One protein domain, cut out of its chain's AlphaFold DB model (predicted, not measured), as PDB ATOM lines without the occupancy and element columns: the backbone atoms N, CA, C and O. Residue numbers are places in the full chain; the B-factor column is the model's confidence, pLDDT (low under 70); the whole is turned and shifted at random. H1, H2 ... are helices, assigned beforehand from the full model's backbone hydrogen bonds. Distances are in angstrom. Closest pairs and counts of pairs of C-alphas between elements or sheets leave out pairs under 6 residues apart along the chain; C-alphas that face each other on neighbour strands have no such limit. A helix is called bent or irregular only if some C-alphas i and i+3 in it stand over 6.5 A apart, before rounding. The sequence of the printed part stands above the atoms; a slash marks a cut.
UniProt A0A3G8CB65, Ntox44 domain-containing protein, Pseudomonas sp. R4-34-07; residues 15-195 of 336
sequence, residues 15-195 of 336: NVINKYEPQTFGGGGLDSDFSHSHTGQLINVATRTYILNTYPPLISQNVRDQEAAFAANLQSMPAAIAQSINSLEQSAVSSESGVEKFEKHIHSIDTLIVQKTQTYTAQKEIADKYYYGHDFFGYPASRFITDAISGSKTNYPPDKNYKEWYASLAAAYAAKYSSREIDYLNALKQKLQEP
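AT A GLANCE: This is residues 15 to 195 of the 336 residues of the protein "Ntox44 domain-containing protein" of Pseudomonas sp. R4-34-07 (UniProt A0A3G8CB65). What shape do these atoms make? They make a long rod in which H5 runs through the middle, with H3 on one side of it and H2a, the longer arm of bent H2, on the other. H1 and H4 lie at one end, toward which residues 15 to 37, with no named element, run lengthwise. What is printed? There are 181 residues with five named helices, H1 to H5 in order, and no named strand: all helix, loose, with a radius of gyration of the C-alphas of 21.8 A and spans of 74 by 27 by 21 A.

HOW THE PARTS SIT: Is H2 straight? H2, residues 45 to 89, was assigned as one helix by its hydrogen bonds but is bent: C-alphas 75 and 78 are 7.5 A apart, and arms H2a, residues 45 to 75, and H2b, residues 78 to 89, stand at a steep tilt of 65 degrees. What touches H5? H5, residues 158 to 195, touches H3, residues 98 to 131, at a shallow tilt of 21 degrees, opposite ways, the closest C-alphas, of Ala 127 and Ser 168, being 4.0 A apart. H5 touches H2a the same way at 17 degrees, a shallow tilt, with the C-alphas of Gln 66 and Tyr 173 closest at 6.8 A; H4, residues 143 to 149, forms a helical hairpin with H5. And the backbones? Every O i to N i+4 pair is within hydrogen-bond range in H2b and H4, but 24 of 27 in H2a, 28 of 30 in H3 and 32 of 34 in H5.

IN THESE COORDINATES: Where is H1? H1, residues 38 to 41, begins at C-alpha 38, (-18.385, 4.634, 45.206). How long are the others? From first to last C-alpha H2a measures 45.9 A, H3 50.0 A and H5 57.2 A, ending at C-alpha 195, (-55.389, 52.669, 19.561).

THE WHOLE: Is it continuous? The printed part has no cut; the link from H3 to H4 is long, 11 residues. Where is confidence low? The model's pLDDT is under 70 at residue 15 and residues 27 to 40, 90 to 101 and 146 to 155.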
ATOM      1  N   ASN A  15     -55.305  31.822  29.065       61.84
ATOM      2  CA  ASN A  15     -54.966  30.553  28.431       61.84
ATOM      3  C   ASN A  15     -54.237  30.705  27.084       61.84
ATOM      4  O   ASN A  15     -53.651  29.729  26.620       61.84
ATOM      5  N   VAL A  16     -54.268  31.890  26.462       70.50
ATOM      6  CA  VAL A  16     -53.571  32.171  25.197       70.50
ATOM      7  C   VAL A  16     -52.126  32.605  25.446       70.50
ATOM      8  O   VAL A  16     -51.230  32.165  24.734       70.50
ATOM      9  N   ILE A  17     -51.885  33.436  26.462       72.50
ATOM     10  CA  ILE A  17     -50.555  34.023  26.729       72.50
ATOM     11  C   ILE A  17     -49.781  33.204  27.762       72.50
ATOM     12  O   ILE A  17     -48.596  32.923  27.611       72.50
ATOM     13  N   ASN A  18     -50.490  32.768  28.793       80.00
ATOM     14  CA  ASN A  18     -49.975  32.087  29.966       80.00
ATOM     15  C   ASN A  18     -50.725  30.772  30.156       80.00
ATOM     16  O   ASN A  18     -51.300  30.503  31.210       80.00
ATOM     17  N   LYS A  19     -50.741  29.938  29.114       82.25
ATOM     18  CA  LYS A  19     -51.254  28.578  29.239       82.25
ATOM     19  C   LYS A  19     -50.492  27.859  30.351       82.25
ATOM     20  O   LYS A  19     -49.260  27.864  30.373       82.25
ATOM     21  N   TYR A  20     -51.227  27.236  31.270       84.50
ATOM     22  CA  TYR A  20     -50.599  26.395  32.278       84.50
ATOM     23  C   TYR A  20     -49.921  25.199  31.604       84.50
ATOM     24  O   TYR A  20     -50.564  24.409  30.909       84.50
ATOM     25  N   GLU A  21     -48.626  25.069  31.861       82.50
ATOM     26  CA  GLU A  21     -47.814  23.931  31.467       82.50
ATOM     27  C   GLU A  21     -47.056  23.438  32.706       82.50
ATOM     28  O   GLU A  21     -46.331  24.236  33.330       82.50
ATOM     29  N   PRO A  22     -47.227  22.151  33.077       85.50
ATOM     30  CA  PRO A  22     -46.443  21.548  34.142       85.50
ATOM     31  C   PRO A  22     -44.954  21.761  33.888       85.50
ATOM     32  O   PRO A  22     -44.476  21.648  32.757       85.50
ATOM     33  N   GLN A  23     -44.215  22.072  34.940       89.88
ATOM     34  CA  GLN A  23     -42.782  22.260  34.874       89.88
ATOM     35  C   GLN A  23     -42.092  20.964  34.463       89.88
ATOM     36  O   GLN A  23     -42.170  19.930  35.127       89.88
ATOM     37  N   THR A  24     -41.325  21.056  33.385       86.44
ATOM     38  CA  THR A  24     -40.382  20.017  33.003       86.44
ATOM     39  C   THR A  24     -39.076  20.238  33.752       86.44
ATOM     40  O   THR A  24     -38.453  21.293  33.626       86.44
ATOM     41  N   PHE A  25     -38.668  19.237  34.521       86.62
ATOM     42  CA  PHE A  25     -37.332  19.165  35.102       86.62
ATOM     43  C   PHE A  25     -36.387  18.479  34.109       86.62
ATOM     44  O   PHE A  25     -36.816  17.598  33.357       86.62
ATOM     45  N   GLY A  26     -35.116  18.876  34.090       82.25
ATOM     46  CA  GLY A  26     -34.126  18.351  33.151       82.25
ATOM     47  C   GLY A  26     -33.997  16.824  33.172       82.25
ATOM     48  O   GLY A  26     -34.089  16.180  34.219       82.25
ATOM     49  N   GLY A  27     -33.774  16.242  31.989       61.88
ATOM     50  CA  GLY A  27     -33.611  14.804  31.787       61.88
ATOM     51  C   GLY A  27     -32.154  14.367  31.912       61.88
ATOM     52  O   GLY A  27     -31.297  14.798  31.147       61.88
ATOM     53  N   GLY A  28     -31.878  13.474  32.857       52.66
ATOM     54  CA  GLY A  28     -30.567  12.859  33.032       52.66
ATOM     55  C   GLY A  28     -30.689  11.659  33.953       52.66
ATOM     56  O   GLY A  28     -30.880  11.822  35.156       52.66
ATOM     57  N   GLY A  29     -30.628  10.461  33.369       46.25
ATOM     58  CA  GLY A  29     -30.655   9.188  34.080       46.25
ATOM     59  C   GLY A  29     -29.402   9.027  34.927       46.25
ATOM     60  O   GLY A  29     -28.414   8.449  34.493       46.25
ATOM     61  N   LEU A  30     -29.433   9.574  36.131       47.16
ATOM     62  CA  LEU A  30     -28.570   9.125  37.202       47.16
ATOM     63  C   LEU A  30     -29.411   8.151  38.011       47.16
ATOM     64  O   LEU A  30     -30.428   8.530  38.590       47.16
ATOM     65  N   ASP A  31     -29.005   6.890  37.911       46.66
ATOM     66  CA  ASP A  31     -29.606   5.715  38.521       46.66
ATOM     67  C   ASP A  31     -30.127   6.041  39.924       46.66
ATOM     68  O   ASP A  31     -29.361   6.444  40.793       46.66
ATOM     69  N   SER A  32     -31.434   5.928  40.169       49.56
ATOM     70  CA  SER A  32     -31.997   6.194  41.502       49.56
ATOM     71  C   SER A  32     -31.390   5.289  42.584       49.56
ATOM     72  O   SER A  32     -31.527   5.582  43.772       49.56
ATOM     73  N   ASP A  33     -30.691   4.221  42.182       54.16
ATOM     74  CA  ASP A  33     -29.940   3.329  43.052       54.16
ATOM     75  C   ASP A  33     -28.437   3.681  43.135       54.16
ATOM     76  O   ASP A  33     -27.544   2.969  42.678       54.16
ATOM     77  N   PHE A  34     -28.126   4.797  43.802       58.69
ATOM     78  CA  PHE A  34     -26.744   5.164  44.156       58.69
ATOM     79  C   PHE A  34     -26.193   4.394  45.361       58.69
ATOM     80  O   PHE A  34     -25.045   4.632  45.761       58.69
ATOM     81  N   SER A  35     -26.972   3.487  45.960       57.56
ATOM     82  CA  SER A  35     -26.582   2.774  47.181       57.56
ATOM     83  C   SER A  35     -25.310   1.934  46.993       57.56
ATOM     84  O   SER A  35     -24.548   1.751  47.948       57.56
ATOM     85  N   HIS A  36     -25.047   1.525  45.749       60.09
ATOM     86  CA  HIS A  36     -23.884   0.756  45.312       60.09
ATOM     87  C   HIS A  36     -22.753   1.606  44.705       60.09
ATOM     88  O   HIS A  36     -21.682   1.076  44.414       60.09
ATOM     89  N   SER A  37     -22.950   2.915  44.530       64.94
ATOM     90  CA  SER A  37     -21.928   3.802  43.963       64.94
ATOM     91  C   SER A  37     -20.770   4.047  44.937       64.94
ATOM     92  O   SER A  37     -20.963   4.083  46.155       64.94
ATOM     93  N   HIS A  38     -19.567   4.291  44.402       65.44
ATOM     94  CA  HIS A  38     -18.385   4.634  45.206       65.44
ATOM     95  C   HIS A  38     -18.661   5.819  46.145       65.44
ATOM     96  O   HIS A  38     -18.292   5.796  47.312       65.44
ATOM     97  N   THR A  39     -19.386   6.826  45.657       62.62
ATOM     98  CA  THR A  39     -19.760   8.013  46.428       62.62
ATOM     99  C   THR A  39     -20.806   7.712  47.499       62.62
ATOM    100  O   THR A  39     -20.669   8.170  48.630       62.62
ATOM    101  N   GLY A  40     -21.804   6.879  47.188       64.56
ATOM    102  CA  GLY A  40     -22.785   6.405  48.163       64.56
ATOM    103  C   GLY A  40     -22.128   5.688  49.339       64.56
ATOM    104  O   GLY A  40     -22.508   5.929  50.486       64.56
ATOM    105  N   GLN A  41     -21.098   4.880  49.064       70.56
ATOM    106  CA  GLN A  41     -20.305   4.146  50.056       70.56
ATOM    107  C   GLN A  41     -19.488   5.036  51.007       70.56
ATOM    108  O   GLN A  41     -19.153   4.573  52.095       70.56
ATOM    109  N   LEU A  42     -19.221   6.302  50.656       70.12
ATOM    110  CA  LEU A  42     -18.512   7.254  51.529       70.12
ATOM    111  C   LEU A  42     -19.371   7.753  52.700       70.12
ATOM    112  O   LEU A  42     -18.832   8.253  53.686       70.12
ATOM    113  N   ILE A  43     -20.696   7.618  52.613       72.19
ATOM    114  CA  ILE A  43     -21.623   7.981  53.689       72.19
ATOM    115  C   ILE A  43     -21.973   6.743  54.503       72.19
ATOM    116  O   ILE A  43     -22.194   5.660  53.949       72.19
ATOM    117  N   ASN A  44     -22.074   6.914  55.825       78.06
ATOM    118  CA  ASN A  44     -22.502   5.837  56.708       78.06
ATOM    119  C   ASN A  44     -23.904   5.311  56.317       78.06
ATOM    120  O   ASN A  44     -24.748   6.019  55.760       78.06
ATOM    121  N   VAL A  45     -24.154   4.037  56.618       80.50
ATOM    122  CA  VAL A  45     -25.388   3.349  56.207       80.50
ATOM    123  C   VAL A  45     -26.635   4.012  56.802       80.50
ATOM    124  O   VAL A  45     -27.635   4.152  56.106       80.50
ATOM    125  N   ALA A  46     -26.576   4.475  58.053       83.56
ATOM    126  CA  ALA A  46     -27.716   5.091  58.734       83.56
ATOM    127  C   ALA A  46     -28.186   6.387  58.047       83.56
ATOM    128  O   ALA A  46     -29.375   6.547  57.774       83.56
ATOM    129  N   THR A  47     -27.257   7.281  57.708       81.50
ATOM    130  CA  THR A  47     -27.530   8.539  57.006       81.50
ATOM    131  C   THR A  47     -28.030   8.277  55.589       81.50
ATOM    132  O   THR A  47     -28.984   8.919  55.154       81.50
ATOM    133  N   ARG A  48     -27.452   7.299  54.875       80.00
ATOM    134  CA  ARG A  48     -27.933   6.908  53.540       80.00
ATOM    135  C   ARG A  48     -29.384   6.424  53.587       80.00
ATOM    136  O   ARG A  48     -30.209   6.905  52.816       80.00
ATOM    137  N   THR A  49     -29.703   5.523  54.516       84.44
ATOM    138  CA  THR A  49     -31.066   5.009  54.717       84.44
ATOM    139  C   THR A  49     -32.041   6.127  55.083       84.44
ATOM    140  O   THR A  49     -33.144   6.176  54.542       84.44
ATOM    141  N   TYR A  50     -31.633   7.060  55.951       87.69
ATOM    142  CA  TYR A  50     -32.443   8.229  56.297       87.69
ATOM    143  C   TYR A  50     -32.782   9.078  55.064       87.69
ATOM    144  O   TYR A  50     -33.957   9.348  54.821       87.69
ATOM    145  N   ILE A  51     -31.783   9.445  54.254       84.31
ATOM    146  CA  ILE A  51     -31.975  10.267  53.047       84.31
ATOM    147  C   ILE A  51     -32.946   9.594  52.067       84.31
ATOM    148  O   ILE A  51     -33.894  10.238  51.611       84.31
ATOM    149  N   LEU A  52     -32.729   8.308  51.772       83.69
ATOM    150  CA  LEU A  52     -33.512   7.555  50.786       83.69
ATOM    151  C   LEU A  52     -34.969   7.334  51.216       83.69
ATOM    152  O   LEU A  52     -35.854   7.341  50.368       83.69
ATOM    153  N   ASN A  53     -35.234   7.192  52.516       88.25
ATOM    154  CA  ASN A  53     -36.597   7.004  53.021       88.25
ATOM    155  C   ASN A  53     -37.351   8.325  53.231       88.25
ATOM    156  O   ASN A  53     -38.580   8.337  53.214       88.25
ATOM    157  N   THR A  54     -36.633   9.429  53.448       90.56
ATOM    158  CA  THR A  54     -37.236  10.698  53.879       90.56
ATOM    159  C   THR A  54     -37.549  11.606  52.696       90.56
ATOM    160  O   THR A  54     -38.690  12.023  52.513       90.56
ATOM    161  N   TYR A  55     -36.554  11.922  51.865       89.00
ATOM    162  CA  TYR A  55     -36.680  13.036  50.923       89.00
ATOM    163  C   TYR A  55     -37.416  12.740  49.611       89.00
ATOM    164  O   TYR A  55     -38.083  13.654  49.137       89.00
ATOM    165  N   PRO A  56     -37.382  11.538  49.004       88.75
ATOM    166  CA  PRO A  56     -38.127  11.291  47.766       88.75
ATOM    167  C   PRO A  56     -39.638  11.607  47.835       88.75
ATOM    168  O   PRO A  56     -40.128  12.327  46.954       88.75
ATOM    169  N   PRO A  57     -40.400  11.154  48.860       90.56
ATOM    170  CA  PRO A  57     -41.812  11.524  48.973       90.56
ATOM    171  C   PRO A  57     -42.006  13.019  49.271       90.56
ATOM    172  O   PRO A  57     -42.916  13.629  48.713       90.56
ATOM    173  N   LEU A  58     -41.127  13.622  50.081       92.38
ATOM    174  CA  LEU A  58     -41.136  15.056  50.404       92.38
ATOM    175  C   LEU A  58     -40.910  15.937  49.166       92.38
ATOM    176  O   LEU A  58     -41.683  16.855  48.919       92.38
ATOM    177  N   ILE A  59     -39.902  15.625  48.348       91.12
ATOM    178  CA  ILE A  59     -39.606  16.310  47.080       91.12
ATOM    179  C   ILE A  59     -40.814  16.237  46.155       91.12
ATOM    180  O   ILE A  59     -41.251  17.252  45.621       91.12
ATOM    181  N   SER A  60     -41.372  15.035  45.996       90.62
ATOM    182  CA  SER A  60     -42.525  14.814  45.123       90.62
ATOM    183  C   SER A  60     -43.741  15.621  45.577       90.62
ATOM    184  O   SER A  60     -44.452  16.175  44.742       90.62
ATOM    185  N   GLN A  61     -43.983  15.699  46.889       95.00
ATOM    186  CA  GLN A  61     -45.062  16.509  47.449       95.00
ATOM    187  C   GLN A  61     -44.810  18.002  47.240       95.00
ATOM    188  O   GLN A  61     -45.669  18.688  46.702       95.00
ATOM    189  N   ASN A  62     -43.611  18.483  47.561       95.06
ATOM    190  CA  ASN A  62     -43.270  19.895  47.447       95.06
ATOM    191  C   ASN A  62     -43.330  20.399  46.001       95.06
ATOM    192  O   ASN A  62     -43.779  21.515  45.767       95.06
ATOM    193  N   VAL A  63     -42.927  19.584  45.021       94.31
ATOM    194  CA  VAL A  63     -43.100  19.923  43.600       94.31
ATOM    195  C   VAL A  63     -44.585  20.033  43.248       94.31
ATOM    196  O   VAL A  63     -44.981  21.017  42.633       94.31
ATOM    197  N   ARG A  64     -45.425  19.078  43.676       94.81
ATOM    198  CA  ARG A  64     -46.880  19.143  43.439       94.81
ATOM    199  C   ARG A  64     -47.520  20.378  44.068       94.81
ATOM    200  O   ARG A  64     -48.369  20.998  43.435       94.81
ATOM    201  N   ASP A  65     -47.112  20.736  45.280       97.12
ATOM    202  CA  ASP A  65     -47.649  21.900  45.985       97.12
ATOM    203  C   ASP A  65     -47.274  23.205  45.274       97.12
ATOM    204  O   ASP A  65     -48.118  24.085  45.112       97.12
ATOM    205  N   GLN A  66     -46.034  23.309  44.783       97.19
ATOM    206  CA  GLN A  66     -45.593  24.458  43.989       97.19
ATOM    207  C   GLN A  66     -46.341  24.560  42.653       97.19
ATOM    208  O   GLN A  66     -46.758  25.652  42.277       97.19
ATOM    209  N   GLU A  67     -46.580  23.442  41.965       95.25
ATOM    210  CA  GLU A  67     -47.383  23.424  40.734       95.25
ATOM    211  C   GLU A  67     -48.831  23.846  40.975       95.25
ATOM    212  O   GLU A  67     -49.380  24.658  40.228       95.25
ATOM    213  N   ALA A  68     -49.453  23.334  42.039       95.44
ATOM    214  CA  ALA A  68     -50.817  23.695  42.402       95.44
ATOM    215  C   ALA A  68     -50.929  25.191  42.740       95.44
ATOM    216  O   ALA A  68     -51.843  25.867  42.261       95.44
ATOM    217  N   ALA A  69     -49.976  25.723  43.512       96.06
ATOM    218  CA  ALA A  69     -49.908  27.145  43.829       96.06
ATOM    219  C   ALA A  69     -49.679  27.999  42.574       96.06
ATOM    220  O   ALA A  69     -50.353  29.009  42.381       96.06
ATOM    221  N   PHE A  70     -48.774  27.577  41.687       95.25
ATOM    222  CA  PHE A  70     -48.514  28.258  40.423       95.25
ATOM    223  C   PHE A  70     -49.766  28.308  39.540       95.25
ATOM    224  O   PHE A  70     -50.122  29.381  39.056       95.25
ATOM    225  N   ALA A  71     -50.469  27.184  39.374       92.62
ATOM    226  CA  ALA A  71     -51.705  27.118  38.598       92.62
ATOM    227  C   ALA A  71     -52.801  28.034  39.173       92.62
ATOM    228  O   ALA A  71     -53.462  28.748  38.417       92.62
ATOM    229  N   ALA A  72     -52.961  28.061  40.500       93.69
ATOM    230  CA  ALA A  72     -53.914  28.944  41.170       93.69
ATOM    231  C   ALA A  72     -53.558  30.431  40.988       93.69
ATOM    232  O   ALA A  72     -54.428  31.244  40.676       93.69
ATOM    233  N   ASN A  73     -52.276  30.785  41.120       93.00
ATOM    234  CA  ASN A  73     -51.807  32.153  40.900       93.00
ATOM    235  C   ASN A  73     -52.001  32.591  39.442       93.00
ATOM    236  O   ASN A  73     -52.366  33.731  39.180       93.00
ATOM    237  N   LEU A  74     -51.808  31.684  38.481       91.50
ATOM    238  CA  LEU A  74     -52.014  31.973  37.061       91.50
ATOM    239  C   LEU A  74     -53.469  32.361  36.764       91.50
ATOM    240  O   LEU A  74     -53.706  33.261  35.965       91.50
ATOM    241  N   GLN A  75     -54.435  31.730  37.441       89.00
ATOM    242  CA  GLN A  75     -55.861  32.047  37.301       89.00
ATOM    243  C   GLN A  75     -56.224  33.420  37.881       89.00
ATOM    244  O   GLN A  75     -57.062  34.120  37.316       89.00
ATOM    245  N   SER A  76     -55.608  33.821  38.995       88.81
ATOM    246  CA  SER A  76     -55.886  35.104  39.656       88.81
ATOM    247  C   SER A  76     -55.032  36.270  39.141       88.81
ATOM    248  O   SER A  76     -55.312  37.426  39.471       88.81
ATOM    249  N   MET A  77     -54.028  35.993  38.301       89.44
ATOM    250  CA  MET A  77     -53.047  36.967  37.815       89.44
ATOM    251  C   MET A  77     -53.669  38.221  37.175       89.44
ATOM    252  O   MET A  77     -53.269  39.315  37.579       89.44
ATOM    253  N   PRO A  78     -54.646  38.149  36.243       86.00
ATOM    254  CA  PRO A  78     -55.197  39.365  35.638       86.00
ATOM    255  C   PRO A  78     -55.852  40.299  36.646       86.00
ATOM    256  O   PRO A  78     -55.654  41.509  36.578       86.00
ATOM    257  N   ALA A  79     -56.595  39.745  37.608       84.56
ATOM    258  CA  ALA A  79     -57.253  40.536  38.640       84.56
ATOM    259  C   ALA A  79     -56.225  41.226  39.551       84.56
ATOM    260  O   ALA A  79     -56.373  42.406  39.865       84.56
ATOM    261  N   ALA A  80     -55.154  40.519  39.922       89.19
ATOM    262  CA  ALA A  80     -54.069  41.079  40.724       89.19
ATOM    263  C   ALA A  80     -53.293  42.185  39.981       89.19
ATOM    264  O   ALA A  80     -52.982  43.231  40.561       89.19
ATOM    265  N   ILE A  81     -53.015  41.994  38.685       87.94
ATOM    266  CA  ILE A  81     -52.369  43.009  37.840       87.94
ATOM    267  C   ILE A  81     -53.277  44.234  37.686       87.94
ATOM    268  O   ILE A  81     -52.812  45.353  37.888       87.94
ATOM    269  N   ALA A  82     -54.573  44.040  37.425       83.25
ATOM    270  CA  ALA A  82     -55.537  45.133  37.315       83.25
ATOM    271  C   ALA A  82     -55.596  45.986  38.592       83.25
ATOM    272  O   ALA A  82     -55.560  47.213  38.533       83.25
ATOM    273  N   GLN A  83     -55.618  45.346  39.763       84.19
ATOM    274  CA  GLN A  83     -55.570  46.042  41.053       84.19
ATOM    275  C   GLN A  83     -54.270  46.829  41.251       84.19
ATOM    276  O   GLN A  83     -54.301  47.945  41.778       84.19
ATOM    277  N   SER A  84     -53.138  46.267  40.819       87.38
ATOM    278  CA  SER A  84     -51.832  46.927  40.905       87.38
ATOM    279  C   SER A  84     -51.777  48.179  40.029       87.38
ATOM    280  O   SER A  84     -51.318  49.222  40.488       87.38
ATOM    281  N   ILE A  85     -52.304  48.105  38.802       83.50
ATOM    282  CA  ILE A  85     -52.372  49.260  37.899       83.50
ATOM    283  C   ILE A  85     -53.288  50.344  38.476       83.50
ATOM    284  O   ILE A  85     -52.856  51.481  38.637       83.50
ATOM    285  N   ASN A  86     -54.502  49.982  38.904       80.19
ATOM    286  CA  ASN A  86     -55.447  50.935  39.495       80.19
ATOM    287  C   ASN A  86     -54.853  51.676  40.705       80.19
ATOM    288  O   ASN A  86     -55.113  52.860  40.909       80.19
ATOM    289  N   SER A  87     -54.034  50.986  41.501       82.75
ATOM    290  CA  SER A  87     -53.364  51.568  42.667       82.75
ATOM    291  C   SER A  87     -52.285  52.592  42.282       82.75
ATOM    292  O   SER A  87     -52.124  53.583  42.988       82.75
ATOM    293  N   LEU A  88     -51.577  52.397  41.160       80.88
ATOM    294  CA  LEU A  88     -50.623  53.375  40.608       80.88
ATOM    295  C   LEU A  88     -51.332  54.594  39.991       80.88
ATOM    296  O   LEU A  88     -50.807  55.707  40.012       80.88
ATOM    297  N   GLU A  89     -52.540  54.408  39.464       75.56
ATOM    298  CA  GLU A  89     -53.279  55.462  38.760       75.56
ATOM    299  C   GLU A  89     -54.061  56.411  39.681       75.56
ATOM    300  O   GLU A  89     -54.241  57.584  39.331       75.56
ATOM    301  N   GLN A  90     -54.489  55.942  40.863       66.31
ATOM    302  CA  GLN A  90     -55.248  56.722  41.857       66.31
ATOM    303  C   GLN A  90     -54.466  57.902  42.466       66.31
ATOM    304  O   GLN A  90     -55.065  58.770  43.099       66.31
ATOM    305  N   SER A  91     -53.149  57.980  42.262       52.81
ATOM    306  CA  SER A  91     -52.310  59.086  42.745       52.81
ATOM    307  C   SER A  91     -52.265  60.338  41.848       52.81
ATOM    308  O   SER A  91     -51.596  61.301  42.220       52.81
ATOM    309  N   ALA A  92     -52.961  60.377  40.702       48.41
ATOM    310  CA  ALA A  92     -52.911  61.500  39.749       48.41
ATOM    311  C   ALA A  92     -54.299  62.128  39.466       48.41
ATOM    312  O   ALA A  92     -55.279  61.416  39.264       48.41
ATOM    313  N   VAL A  93     -54.371  63.470  39.467       42.94
ATOM    314  CA  VAL A  93     -55.600  64.296  39.377       42.94
ATOM    315  C   VAL A  93     -56.253  64.250  37.986       42.94
ATOM    316  O   VAL A  93     -55.580  64.253  36.963       42.94
ATOM    317  N   SER A  94     -57.589  64.250  37.977       46.34
ATOM    318  CA  SER A  94     -58.491  63.981  36.854       46.34
ATOM    319  C   SER A  94     -58.848  65.208  35.995       46.34
ATOM    320  O   SER A  94     -59.679  66.028  36.391       46.34
ATOM    321  N   SER A  95     -58.312  65.266  34.775       45.19
ATOM    322  CA  SER A  95     -58.970  65.874  33.601       45.19
ATOM    323  C   SER A  95     -58.365  65.347  32.290       45.19
ATOM    324  O   SER A  95     -58.128  66.118  31.363       45.19
ATOM    325  N   GLU A  96     -58.049  64.052  32.242       53.44
ATOM    326  CA  GLU A  96     -57.279  63.454  31.145       53.44
ATOM    327  C   GLU A  96     -58.173  63.074  29.952       53.44
ATOM    328  O   GLU A  96     -59.244  62.475  30.120       53.44
ATOM    329  N   SER A  97     -57.739  63.431  28.741       55.50
ATOM    330  CA  SER A  97     -58.372  63.019  27.482       55.50
ATOM    331  C   SER A  97     -58.231  61.507  27.232       55.50
ATOM    332  O   SER A  97     -57.437  60.827  27.878       55.50
ATOM    333  N   GLY A  98     -58.974  60.953  26.264       59.06
ATOM    334  CA  GLY A  98     -58.923  59.515  25.957       59.06
ATOM    335  C   GLY A  98     -57.524  58.972  25.647       59.06
ATOM    336  O   GLY A  98     -57.201  57.873  26.070       59.06
ATOM    337  N   VAL A  99     -56.670  59.748  24.968       64.00
ATOM    338  CA  VAL A  99     -55.283  59.339  24.664       64.00
ATOM    339  C   VAL A  99     -54.387  59.424  25.897       64.00
ATOM    340  O   VAL A  99     -53.627  58.497  26.149       64.00
ATOM    341  N   GLU A 100     -54.520  60.489  26.688       68.94
ATOM    342  CA  GLU A 100     -53.758  60.669  27.935       68.94
ATOM    343  C   GLU A 100     -54.030  59.527  28.921       68.94
ATOM    344  O   GLU A 100     -53.118  59.025  29.573       68.94
ATOM    345  N   LYS A 101     -55.274  59.040  28.947       69.00
ATOM    346  CA  LYS A 101     -55.687  57.851  29.694       69.00
ATOM    347  C   LYS A 101     -54.940  56.581  29.261       69.00
ATOM    348  O   LYS A 101     -54.424  55.867  30.119       69.00
ATOM    349  N   PHE A 102     -54.825  56.310  27.956       71.19
ATOM    350  CA  PHE A 102     -54.042  55.166  27.462       71.19
ATOM    351  C   PHE A 102     -52.546  55.311  27.759       71.19
ATOM    352  O   PHE A 102     -51.899  54.343  28.156       71.19
ATOM    353  N   GLU A 103     -51.987  56.512  27.601       76.38
ATOM    354  CA  GLU A 103     -50.575  56.790  27.884       76.38
ATOM    355  C   GLU A 103     -50.239  56.594  29.369       76.38
ATOM    356  O   GLU A 103     -49.247  55.936  29.699       76.38
ATOM    357  N   LYS A 104     -51.099  57.082  30.272       80.00
ATOM    358  CA  LYS A 104     -50.986  56.864  31.721       80.00
ATOM    359  C   LYS A 104     -51.016  55.381  32.076       80.00
ATOM    360  O   LYS A 104     -50.215  54.909  32.889       80.00
ATOM    361  N   HIS A 105     -51.906  54.640  31.436       79.75
ATOM    362  CA  HIS A 105     -52.041  53.215  31.660       79.75
ATOM    363  C   HIS A 105     -50.800  52.436  31.196       79.75
ATOM    364  O   HIS A 105     -50.267  51.596  31.926       79.75
ATOM    365  N   ILE A 106     -50.262  52.771  30.017       84.44
ATOM    366  CA  ILE A 106     -49.001  52.210  29.510       84.44
ATOM    367  C   ILE A 106     -47.835  52.537  30.446       84.44
ATOM    368  O   ILE A 106     -47.013  51.663  30.714       84.44
ATOM    369  N   HIS A 107     -47.773  53.752  30.992       88.44
ATOM    370  CA  HIS A 107     -46.735  54.125  31.954       88.44
ATOM    371  C   HIS A 107     -46.792  53.280  33.239       88.44
ATOM    372  O   HIS A 107     -45.758  52.835  33.752       88.44
ATOM    373  N   SER A 108     -47.999  53.009  33.738       87.19
ATOM    374  CA  SER A 108     -48.208  52.117  34.883       87.19
ATOM    375  C   SER A 108     -47.771  50.685  34.562       87.19
ATOM    376  O   SER A 108     -47.072  50.060  35.363       87.19
ATOM    377  N   ILE A 109     -48.098  50.181  33.369       89.50
ATOM    378  CA  ILE A 109     -47.636  48.870  32.892       89.50
ATOM    379  C   ILE A 109     -46.108  48.816  32.807       89.50
ATOM    380  O   ILE A 109     -45.514  47.860  33.301       89.50
ATOM    381  N   ASP A 110     -45.458  49.835  32.243       94.19
ATOM    382  CA  ASP A 110     -43.996  49.903  32.148       94.19
ATOM    383  C   ASP A 110     -43.336  49.873  33.530       94.19
ATOM    384  O   ASP A 110     -42.362  49.149  33.751       94.19
ATOM    385  N   THR A 111     -43.919  50.586  34.494       94.69
ATOM    386  CA  THR A 111     -43.476  50.553  35.893       94.69
ATOM    387  C   THR A 111     -43.576  49.142  36.475       94.69
ATOM    388  O   THR A 111     -42.620  48.655  37.086       94.69
ATOM    389  N   LEU A 112     -44.698  48.449  36.257       95.31
ATOM    390  CA  LEU A 112     -44.878  47.073  36.722       95.31
ATOM    391  C   LEU A 112     -43.919  46.100  36.030       95.31
ATOM    392  O   LEU A 112     -43.343  45.254  36.708       95.31
ATOM    393  N   ILE A 113     -43.679  46.232  34.723       97.31
ATOM    394  CA  ILE A 113     -42.708  45.398  33.996       97.31
ATOM    395  C   ILE A 113     -41.323  45.519  34.637       97.31
ATOM    396  O   ILE A 113     -40.670  44.501  34.881       97.31
ATOM    397  N   VAL A 114     -40.884  46.735  34.978       97.75
ATOM    398  CA  VAL A 114     -39.598  46.955  35.661       97.75
ATOM    399  C   VAL A 114     -39.577  46.277  37.035       97.75
ATOM    400  O   VAL A 114     -38.641  45.534  37.334       97.75
ATOM    401  N   GLN A 115     -40.619  46.463  37.851       97.62
ATOM    402  CA  GLN A 115     -40.718  45.840  39.180       97.62
ATOM    403  C   GLN A 115     -40.709  44.305  39.107       97.62
ATOM    404  O   GLN A 115     -40.020  43.630  39.883       97.62
ATOM    405  N   LYS A 116     -41.446  43.727  38.153       97.88
ATOM    406  CA  LYS A 116     -41.502  42.275  37.947       97.88
ATOM    407  C   LYS A 116     -40.203  41.727  37.373       97.88
ATOM    408  O   LYS A 116     -39.786  40.652  37.789       97.88
ATOM    409  N   THR A 117     -39.501  42.482  36.531       98.31
ATOM    410  CA  THR A 117     -38.161  42.118  36.035       98.31
ATOM    411  C   THR A 117     -37.134  42.069  37.169       98.31
ATOM    412  O   THR A 117     -36.330  41.135  37.245       98.31
ATOM    413  N   GLN A 118     -37.179  43.029  38.098       98.19
ATOM    414  CA  GLN A 118     -36.335  43.012  39.299       98.19
ATOM    415  C   GLN A 118     -36.660  41.809  40.193       98.19
ATOM    416  O   GLN A 118     -35.751  41.106  40.635       98.19
ATOM    417  N   THR A 119     -37.951  41.533  40.404       97.94
ATOM    418  CA  THR A 119     -38.414  40.377  41.187       97.94
ATOM    419  C   THR A 119     -37.959  39.064  40.557       97.94
ATOM    420  O   THR A 119     -37.374  38.231  41.244       97.94
ATOM    421  N   TYR A 120     -38.158  38.901  39.247       98.38
ATOM    422  CA  TYR A 120     -37.682  37.753  38.479       98.38
ATOM    423  C   TYR A 120     -36.180  37.539  38.678       98.38
ATOM    424  O   TYR A 120     -35.765  36.442  39.040       98.38
ATOM    425  N   THR A 121     -35.377  38.593  38.511       98.06
ATOM    426  CA  THR A 121     -33.914  38.516  38.631       98.06
ATOM    427  C   THR A 121     -33.487  38.086  40.037       98.06
ATOM    428  O   THR A 121     -32.688  37.163  40.177       98.06
ATOM    429  N   ALA A 122     -34.074  38.686  41.079       98.38
ATOM    430  CA  ALA A 122     -33.781  38.332  42.468       98.38
ATOM    431  C   ALA A 122     -34.179  36.883  42.800       98.38
ATOM    432  O   ALA A 122     -33.427  36.158  43.449       98.38
ATOM    433  N   GLN A 123     -35.349  36.433  42.335       98.44
ATOM    434  CA  GLN A 123     -35.799  35.056  42.550       98.44
ATOM    435  C   GLN A 123     -34.951  34.054  41.766       98.44
ATOM    436  O   GLN A 123     -34.627  32.990  42.289       98.44
ATOM    437  N   LYS A 124     -34.525  34.401  40.548       97.81
ATOM    438  CA  LYS A 124     -33.648  33.557  39.735       97.81
ATOM    439  C   LYS A 124     -32.283  33.359  40.396       97.81
ATOM    440  O   LYS A 124     -31.789  32.237  40.433       97.81
ATOM    441  N   GLU A 125     -31.718  34.406  40.998       97.38
ATOM    442  CA  GLU A 125     -30.461  34.310  41.751       97.38
ATOM    443  C   GLU A 125     -30.578  33.342  42.944       97.38
ATOM    444  O   GLU A 125     -29.698  32.510  43.167       97.38
ATOM    445  N   ILE A 126     -31.690  33.394  43.685       97.75
ATOM    446  CA  ILE A 126     -31.957  32.469  44.799       97.75
ATOM    447  C   ILE A 126     -32.191  31.040  44.284       97.75
ATOM    448  O   ILE A 126     -31.695  30.075  44.876       97.75
ATOM    449  N   ALA A 127     -32.934  30.892  43.187       97.19
ATOM    450  CA  ALA A 127     -33.247  29.608  42.570       97.19
ATOM    451  C   ALA A 127     -31.977  28.869  42.137       97.19
ATOM    452  O   ALA A 127     -31.750  27.720  42.517       97.19
ATOM    453  N   ASP A 128     -31.102  29.552  41.411       96.06
ATOM    454  CA  ASP A 128     -29.946  28.923  40.774       96.06
ATOM    455  C   ASP A 128     -28.787  28.696  41.753       96.06
ATOM    456  O   ASP A 128     -27.872  27.910  41.492       96.06
ATOM    457  N   LYS A 129     -28.833  29.331  42.932       93.81
ATOM    458  CA  LYS A 129     -27.804  29.214  43.972       93.81
ATOM    459  C   LYS A 129     -27.519  27.770  44.379       93.81
ATOM    460  O   LYS A 129     -26.357  27.427  44.600       93.81
ATOM    461  N   TYR A 130     -28.549  26.927  44.488       91.31
ATOM    462  CA  TYR A 130     -28.363  25.533  44.902       91.31
ATOM    463  C   TYR A 130     -27.504  24.739  43.909       91.31
ATOM    464  O   TYR A 130     -26.703  23.900  44.322       91.31
ATOM    465  N   TYR A 131     -27.620  25.055  42.617       91.00
ATOM    466  CA  TYR A 131     -26.845  24.452  41.536       91.00
ATOM    467  C   TYR A 131     -25.748  25.386  41.020       91.00
ATOM    468  O   TYR A 131     -25.450  25.405  39.832       91.00
ATOM    469  N   TYR A 132     -25.114  26.148  41.916       90.62
ATOM    470  CA  TYR A 132     -23.927  26.954  41.605       90.62
ATOM    471  C   TYR A 132     -24.128  27.969  40.460       90.62
ATOM    472  O   TYR A 132     -23.198  28.251  39.709       90.62
ATOM    473  N   GLY A 133     -25.335  28.528  40.338       91.81
ATOM    474  CA  GLY A 133     -25.693  29.503  39.304       91.81
ATOM    475  C   GLY A 133     -26.240  28.886  38.015       91.81
ATOM    476  O   GLY A 133     -26.514  29.613  37.064       91.81
ATOM    477  N   HIS A 134     -26.408  27.563  37.962       92.75
ATOM    478  CA  HIS A 134     -27.103  26.897  36.865       92.75
ATOM    479  C   HIS A 134     -28.615  26.889  37.083       92.75
ATOM    480  O   HIS A 134     -29.087  26.848  38.218       92.75
ATOM    481  N   ASP A 135     -29.362  26.874  35.975       93.69
ATOM    482  CA  ASP A 135     -30.821  26.869  36.006       93.69
ATOM    483  C   ASP A 135     -31.370  25.710  36.842       93.69
ATOM    484  O   ASP A 135     -31.123  24.539  36.544       93.69
ATOM    485  N   PHE A 136     -32.147  26.047  37.872       94.50
ATOM    486  CA  PHE A 136     -32.686  25.060  38.803       94.50
ATOM    487  C   PHE A 136     -33.539  23.986  38.117       94.50
ATOM    488  O   PHE A 136     -33.391  22.797  38.407       94.50
ATOM    489  N   PHE A 137     -34.406  24.380  37.180       94.31
ATOM    490  CA  PHE A 137     -35.255  23.434  36.451       94.31
ATOM    491  C   PHE A 137     -34.488  22.611  35.406       94.31
ATOM    492  O   PHE A 137     -34.993  21.585  34.951       94.31
ATOM    493  N   GLY A 138     -33.246  22.981  35.091       91.56
ATOM    494  CA  GLY A 138     -32.338  22.209  34.245       91.56
ATOM    495  C   GLY A 138     -31.878  20.877  34.853       91.56
ATOM    496  O   GLY A 138     -31.296  20.055  34.145       91.56
ATOM    497  N   TYR A 139     -32.160  20.623  36.134       88.88
ATOM    498  CA  TYR A 139     -31.822  19.376  36.824       88.88
ATOM    499  C   TYR A 139     -33.072  18.550  37.141       88.88
ATOM    500  O   TYR A 139     -34.131  19.118  37.408       88.88
ATOM    501  N   PRO A 140     -32.978  17.206  37.175       87.56
ATOM    502  CA  PRO A 140     -34.088  16.384  37.635       87.56
ATOM    503  C   PRO A 140     -34.377  16.672  39.112       87.56
ATOM    504  O   PRO A 140     -33.450  16.850  39.901       87.56
ATOM    505  N   ALA A 141     -35.646  16.640  39.531       84.31
ATOM    506  CA  ALA A 141     -36.013  16.869  40.936       84.31
ATOM    507  C   ALA A 141     -35.317  15.885  41.904       84.31
ATOM    508  O   ALA A 141     -34.992  16.232  43.038       84.31
ATOM    509  N   SER A 142     -35.015  14.669  41.434       78.19
ATOM    510  CA  SER A 142     -34.259  13.657  42.178       78.19
ATOM    511  C   SER A 142     -32.773  13.988  42.355       78.19
ATOM    512  O   SER A 142     -32.124  13.366  43.195       78.19
ATOM    513  N   ARG A 143     -32.220  14.974  41.631       83.00
ATOM    514  CA  ARG A 143     -30.797  15.351  41.692       83.00
ATOM    515  C   ARG A 143     -30.346  15.698  43.107       83.00
ATOM    516  O   ARG A 143     -29.209  15.401  43.470       83.00
ATOM    517  N   PHE A 144     -31.248  16.253  43.919       82.06
ATOM    518  CA  PHE A 144     -31.011  16.478  45.343       82.06
ATOM    519  C   PHE A 144     -30.477  15.226  46.054       82.06
ATOM    520  O   PHE A 144     -29.545  15.337  46.844       82.06
ATOM    521  N   ILE A 145     -31.035  14.045  45.766       76.25
ATOM    522  CA  ILE A 145     -30.670  12.786  46.430       76.25
ATOM    523  C   ILE A 145     -29.209  12.438  46.141       76.25
ATOM    524  O   ILE A 145     -28.461  12.114  47.061       76.25
ATOM    525  N   THR A 146     -28.779  12.570  44.885       69.88
ATOM    526  CA  THR A 146     -27.381  12.349  44.501       69.88
ATOM    527  C   THR A 146     -26.461  13.395  45.128       69.88
ATOM    528  O   THR A 146     -25.420  13.032  45.666       69.88
ATOM    529  N   ASP A 147     -26.842  14.676  45.129       69.31
ATOM    530  CA  ASP A 147     -25.996  15.750  45.664       69.31
ATOM    531  C   ASP A 147     -25.868  15.691  47.194       69.31
ATOM    532  O   ASP A 147     -24.774  15.898  47.717       69.31
ATOM    533  N   ALA A 148     -26.947  15.357  47.912       62.03
ATOM    534  CA  ALA A 148     -26.943  15.132  49.360       62.03
ATOM    535  C   ALA A 148     -26.057  13.955  49.772       62.03
ATOM    536  O   ALA A 148     -25.595  13.902  50.910       62.03
ATOM    537  N   ILE A 149     -25.818  13.032  48.840       59.88
ATOM    538  CA  ILE A 149     -24.976  11.858  49.040       59.88
ATOM    539  C   ILE A 149     -23.560  12.061  48.444       59.88
ATOM    540  O   ILE A 149     -22.651  11.276  48.703       59.88
ATOM    541  N   SER A 150     -23.337  13.140  47.680       60.16
ATOM    542  CA  SER A 150     -22.091  13.392  46.947       60.16
ATOM    543  C   SER A 150     -20.948  13.933  47.814       60.16
ATOM    544  O   SER A 150     -21.172  14.646  48.791       60.16
ATOM    545  N   GLY A 151     -19.699  13.638  47.418       52.19
ATOM    546  CA  GLY A 151     -18.452  13.946  48.144       52.19
ATOM    547  C   GLY A 151     -18.248  15.399  48.602       52.19
ATOM    548  O   GLY A 151     -17.483  15.626  49.534       52.19
ATOM    549  N   SER A 152     -18.930  16.376  47.997       57.53
ATOM    550  CA  SER A 152     -18.872  17.793  48.395       57.53
ATOM    551  C   SER A 152     -19.830  18.152  49.539       57.53
ATOM    552  O   SER A 152     -19.641  19.183  50.187       57.53
ATOM    553  N   LYS A 153     -20.838  17.312  49.816       64.06
ATOM    554  CA  LYS A 153     -21.834  17.482  50.888       64.06
ATOM    555  C   LYS A 153     -21.921  16.275  51.838       64.06
ATOM    556  O   LYS A 153     -22.786  16.261  52.704       64.06
ATOM    557  N   THR A 154     -21.005  15.306  51.758       61.12
ATOM    558  CA  THR A 154     -20.955  14.104  52.627       61.12
ATOM    559  C   THR A 154     -20.911  14.414  54.125       61.12
ATOM    560  O   THR A 154     -21.465  13.659  54.919       61.12
ATOM    561  N   ASN A 155     -20.290  15.531  54.516       66.00
ATOM    562  CA  ASN A 155     -20.243  16.014  55.901       66.00
ATOM    563  C   ASN A 155     -21.297  17.100  56.197       66.00
ATOM    564  O   ASN A 155     -21.254  17.745  57.245       66.00
ATOM    565  N   TYR A 156     -22.224  17.344  55.267       77.50
ATOM    566  CA  TYR A 156     -23.260  18.359  55.395       77.50
ATOM    567  C   TYR A 156     -24.549  17.747  55.960       77.50
ATOM    568  O   TYR A 156     -24.989  16.706  55.470       77.50
ATOM    569  N   PRO A 157     -25.200  18.372  56.959       85.25
ATOM    570  CA  PRO A 157     -26.447  17.849  57.505       85.25
ATOM    571  C   PRO A 157     -27.534  17.735  56.416       85.25
ATOM    572  O   PRO A 157     -27.865  18.757  55.801       85.25
ATOM    573  N   PRO A 158     -28.129  16.547  56.191       84.38
ATOM    574  CA  PRO A 158     -29.111  16.345  55.123       84.38
ATOM    575  C   PRO A 158     -30.316  17.289  55.211       84.38
ATOM    576  O   PRO A 158     -30.727  17.856  54.200       84.38
ATOM    577  N   ASP A 159     -30.814  17.561  56.422       88.31
ATOM    578  CA  ASP A 159     -31.955  18.463  56.625       88.31
ATOM    579  C   ASP A 159     -31.620  19.910  56.264       88.31
ATOM    580  O   ASP A 159     -32.465  20.650  55.757       88.31
ATOM    581  N   LYS A 160     -30.374  20.329  56.511       88.94
ATOM    582  CA  LYS A 160     -29.900  21.656  56.116       88.94
ATOM    583  C   LYS A 160     -29.807  21.751  54.596       88.94
ATOM    584  O   LYS A 160     -30.281  22.730  54.028       88.94
ATOM    585  N   ASN A 161     -29.268  20.717  53.949       87.69
ATOM    586  CA  ASN A 161     -29.207  20.641  52.492       87.69
ATOM    587  C   ASN A 161     -30.603  20.729  51.864       87.69
ATOM    588  O   ASN A 161     -30.827  21.473  50.913       87.69
ATOM    589  N   TYR A 162     -31.552  19.980  52.426       89.94
ATOM    590  CA  TYR A 162     -32.927  19.948  51.950       89.94
ATOM    591  C   TYR A 162     -33.610  21.311  52.064       89.94
ATOM    592  O   TYR A 162     -34.283  21.739  51.131       89.94
ATOM    593  N   LYS A 163     -33.407  22.024  53.178       92.50
ATOM    594  CA  LYS A 163     -33.934  23.386  53.354       92.50
ATOM    595  C   LYS A 163     -33.414  24.347  52.287       92.50
ATOM    596  O   LYS A 163     -34.187  25.152  51.779       92.50
ATOM    597  N   GLU A 164     -32.133  24.253  51.938       92.19
ATOM    598  CA  GLU A 164     -31.534  25.066  50.873       92.19
ATOM    599  C   GLU A 164     -32.106  24.705  49.499       92.19
ATOM    600  O   GLU A 164     -32.506  25.597  48.755       92.19
ATOM    601  N   TRP A 165     -32.226  23.410  49.190       93.12
ATOM    602  CA  TRP A 165     -32.850  22.944  47.950       93.12
ATOM    603  C   TRP A 165     -34.304  23.410  47.831       93.12
ATOM    604  O   TRP A 165     -34.712  23.915  46.790       93.12
ATOM    605  N   TYR A 166     -35.082  23.289  48.910       95.19
ATOM    606  CA  TYR A 166     -36.482  23.703  48.932       95.19
ATOM    607  C   TYR A 166     -36.645  25.219  48.776       95.19
ATOM    608  O   TYR A 166     -37.551  25.665  48.072       95.19
ATOM    609  N   ALA A 167     -35.762  26.018  49.383       96.75
ATOM    610  CA  ALA A 167     -35.749  27.464  49.175       96.75
ATOM    611  C   ALA A 167     -35.497  27.816  47.700       96.75
ATOM    612  O   ALA A 167     -36.194  28.666  47.147       96.75
ATOM    613  N   SER A 168     -34.564  27.119  47.047       97.00
ATOM    614  CA  SER A 168     -34.311  27.282  45.613       97.00
ATOM    615  C   SER A 168     -35.469  26.794  44.738       97.00
ATOM    616  O   SER A 168     -35.805  27.475  43.774       97.00
ATOM    617  N   LEU A 169     -36.153  25.699  45.097       96.94
ATOM    618  CA  LEU A 169     -37.381  25.256  44.422       96.94
ATOM    619  C   LEU A 169     -38.461  26.344  44.474       96.94
ATOM    620  O   LEU A 169     -39.017  26.711  43.442       96.94
ATOM    621  N   ALA A 170     -38.749  26.872  45.666       98.06
ATOM    622  CA  ALA A 170     -39.756  27.916  45.847       98.06
ATOM    623  C   ALA A 170     -39.406  29.185  45.052       98.06
ATOM    624  O   ALA A 170     -40.266  29.751  44.378       98.06
ATOM    625  N   ALA A 171     -38.135  29.594  45.071       98.50
ATOM    626  CA  ALA A 171     -37.655  30.731  44.293       98.50
ATOM    627  C   ALA A 171     -37.732  30.486  42.776       98.50
ATOM    628  O   ALA A 171     -38.093  31.391  42.027       98.50
ATOM    629  N   ALA A 172     -37.477  29.260  42.308       98.00
ATOM    630  CA  ALA A 172     -37.588  28.905  40.893       98.00
ATOM    631  C   ALA A 172     -39.033  29.053  40.387       98.00
ATOM    632  O   ALA A 172     -39.264  29.632  39.325       98.00
ATOM    633  N   TYR A 173     -40.021  28.603  41.169       97.94
ATOM    634  CA  TYR A 173     -41.439  28.808  40.844       97.94
ATOM    635  C   TYR A 173     -41.865  30.275  40.949       97.94
ATOM    636  O   TYR A 173     -42.637  30.739  40.108       97.94
ATOM    637  N   ALA A 174     -41.338  31.029  41.918       98.06
ATOM    638  CA  ALA A 174     -41.578  32.467  42.011       98.06
ATOM    639  C   ALA A 174     -41.024  33.216  40.783       98.06
ATOM    640  O   ALA A 174     -41.729  34.038  40.201       98.06
ATOM    641  N   ALA A 175     -39.812  32.875  40.329       97.88
ATOM    642  CA  ALA A 175     -39.233  33.409  39.099       97.88
ATOM    643  C   ALA A 175     -40.081  33.031  37.872       97.88
ATOM    644  O   ALA A 175     -40.434  33.903  37.078       97.88
ATOM    645  N   LYS A 176     -40.492  31.759  37.749       96.06
ATOM    646  CA  LYS A 176     -41.406  31.298  36.688       96.06
ATOM    647  C   LYS A 176     -42.690  32.130  36.661       96.06
ATOM    648  O   LYS A 176     -43.120  32.551  35.591       96.06
ATOM    649  N   TYR A 177     -43.291  32.396  37.821       96.50
ATOM    650  CA  TYR A 177     -44.504  33.206  37.921       96.50
ATOM    651  C   TYR A 177     -44.271  34.666  37.515       96.50
ATOM    652  O   TYR A 177     -45.008  35.174  36.675       96.50
ATOM    653  N   SER A 178     -43.212  35.317  38.009       97.12
ATOM    654  CA  SER A 178     -42.878  36.689  37.598       97.12
ATOM    655  C   SER A 178     -42.605  36.809  36.098       97.12
ATOM    656  O   SER A 178     -42.995  37.804  35.496       97.12
ATOM    657  N   SER A 179     -42.011  35.789  35.468       96.12
ATOM    658  CA  SER A 179     -41.871  35.744  34.006       96.12
ATOM    659  C   SER A 179     -43.232  35.778  33.303       96.12
ATOM    660  O   SER A 179     -43.415  36.542  32.362       96.12
ATOM    661  N   ARG A 180     -44.215  35.008  33.790       94.88
ATOM    662  CA  ARG A 180     -45.581  35.004  33.237       94.88
ATOM    663  C   ARG A 180     -46.306  36.335  33.449       94.88
ATOM    664  O   ARG A 180     -47.063  36.758  32.578       94.88
ATOM    665  N   GLU A 181     -46.063  37.016  34.569       94.88
ATOM    666  CA  GLU A 181     -46.577  38.377  34.785       94.88
ATOM    667  C   GLU A 181     -45.999  39.363  33.756       94.88
ATOM    668  O   GLU A 181     -46.740  40.175  33.206       94.88
ATOM    669  N   ILE A 182     -44.699  39.268  33.451       96.00
ATOM    670  CA  ILE A 182     -44.035  40.105  32.438       96.00
ATOM    671  C   ILE A 182     -44.622  39.845  31.043       96.00
ATOM    672  O   ILE A 182     -44.949  40.802  30.338       96.00
ATOM    673  N   ASP A 183     -44.807  38.580  30.654       93.62
ATOM    674  CA  ASP A 183     -45.406  38.210  29.362       93.62
ATOM    675  C   ASP A 183     -46.818  38.797  29.205       93.62
ATOM    676  O   ASP A 183     -47.147  39.397  28.178       93.62
ATOM    677  N   TYR A 184     -47.639  38.693  30.257       90.19
ATOM    678  CA  TYR A 184     -48.986  39.264  30.285       90.19
ATOM    679  C   TYR A 184     -48.969  40.791  30.148       90.19
ATOM    680  O   TYR A 184     -49.705  41.353  29.335       90.19
ATOM    681  N   LEU A 185     -48.117  41.471  30.921       92.06
ATOM    682  CA  LEU A 185     -47.981  42.929  30.889       92.06
ATOM    683  C   LEU A 185     -47.515  43.432  29.515       92.06
ATOM    684  O   LEU A 185     -48.042  44.426  29.018       92.06
ATOM    685  N   ASN A 186     -46.580  42.733  28.866       92.88
ATOM    686  CA  ASN A 186     -46.125  43.074  27.514       92.88
ATOM    687  C   ASN A 186     -47.249  42.956  26.479       92.88
ATOM    688  O   ASN A 186     -47.410  43.836  25.632       92.88
ATOM    689  N   ALA A 187     -48.058  41.901  26.560       86.94
ATOM    690  CA  ALA A 187     -49.198  41.742  25.668       86.94
ATOM    691  C   ALA A 187     -50.278  42.808  25.901       86.94
ATOM    692  O   ALA A 187     -50.866  43.319  24.946       86.94
ATOM    693  N   LEU A 188     -50.508  43.181  27.163       84.06
ATOM    694  CA  LEU A 188     -51.406  44.275  27.519       84.06
ATOM    695  C   LEU A 188     -50.913  45.604  26.944       84.06
ATOM    696  O   LEU A 188     -51.678  46.309  26.287       84.06
ATOM    697  N   LYS A 189     -49.621  45.903  27.107       87.56
ATOM    698  CA  LYS A 189     -48.979  47.075  26.507       87.56
ATOM    699  C   LYS A 189     -49.190  47.113  24.994       87.56
ATOM    700  O   LYS A 189     -49.608  48.141  24.474       87.56
ATOM    701  N   GLN A 190     -48.956  45.999  24.299       85.62
ATOM    702  CA  GLN A 190     -49.133  45.928  22.849       85.62
ATOM    703  C   GLN A 190     -50.579  46.227  22.429       85.62
ATOM    704  O   GLN A 190     -50.795  47.009  21.504       85.62
ATOM    705  N   LYS A 191     -51.576  45.655  23.122       80.94
ATOM    706  CA  LYS A 191     -52.993  45.928  22.829       80.94
ATOM    707  C   LYS A 191     -53.348  47.409  22.990       80.94
ATOM    708  O   LYS A 191     -54.091  47.935  22.173       80.94
ATOM    709  N   LEU A 192     -52.793  48.083  23.998       78.44
ATOM    710  CA  LEU A 192     -53.066  49.500  24.271       78.44
ATOM    711  C   LEU A 192     -52.299  50.462  23.352       78.44
ATOM    712  O   LEU A 192     -52.707  51.607  23.172       78.44
ATOM    713  N   GLN A 193     -51.198  50.012  22.746       81.50
ATOM    714  CA  GLN A 193     -50.428  50.814  21.794       81.50
ATOM    715  C   GLN A 193     -51.131  50.976  20.439       81.50
ATOM    716  O   GLN A 193     -50.950  52.008  19.793       81.50
ATOM    717  N   GLU A 194     -51.938  50.002  20.006       80.06
ATOM    718  CA  GLU A 194     -52.628  50.068  18.709       80.06
ATOM    719  C   GLU A 194     -53.616  51.246  18.609       80.06
ATOM    720  O   GLU A 194     -53.484  52.026  17.661       80.06
ATOM    721  N   PRO A 195     -54.534  51.481  19.573       74.75
ATOM    722  CA  PRO A 195     -55.389  52.669  19.561       74.75
ATOM    723  C   PRO A 195     -54.594  53.980  19.493       74.75
ATOM    724  O   PRO A 195     -54.920  54.858  18.696       74.75
TER     725      PRO A 195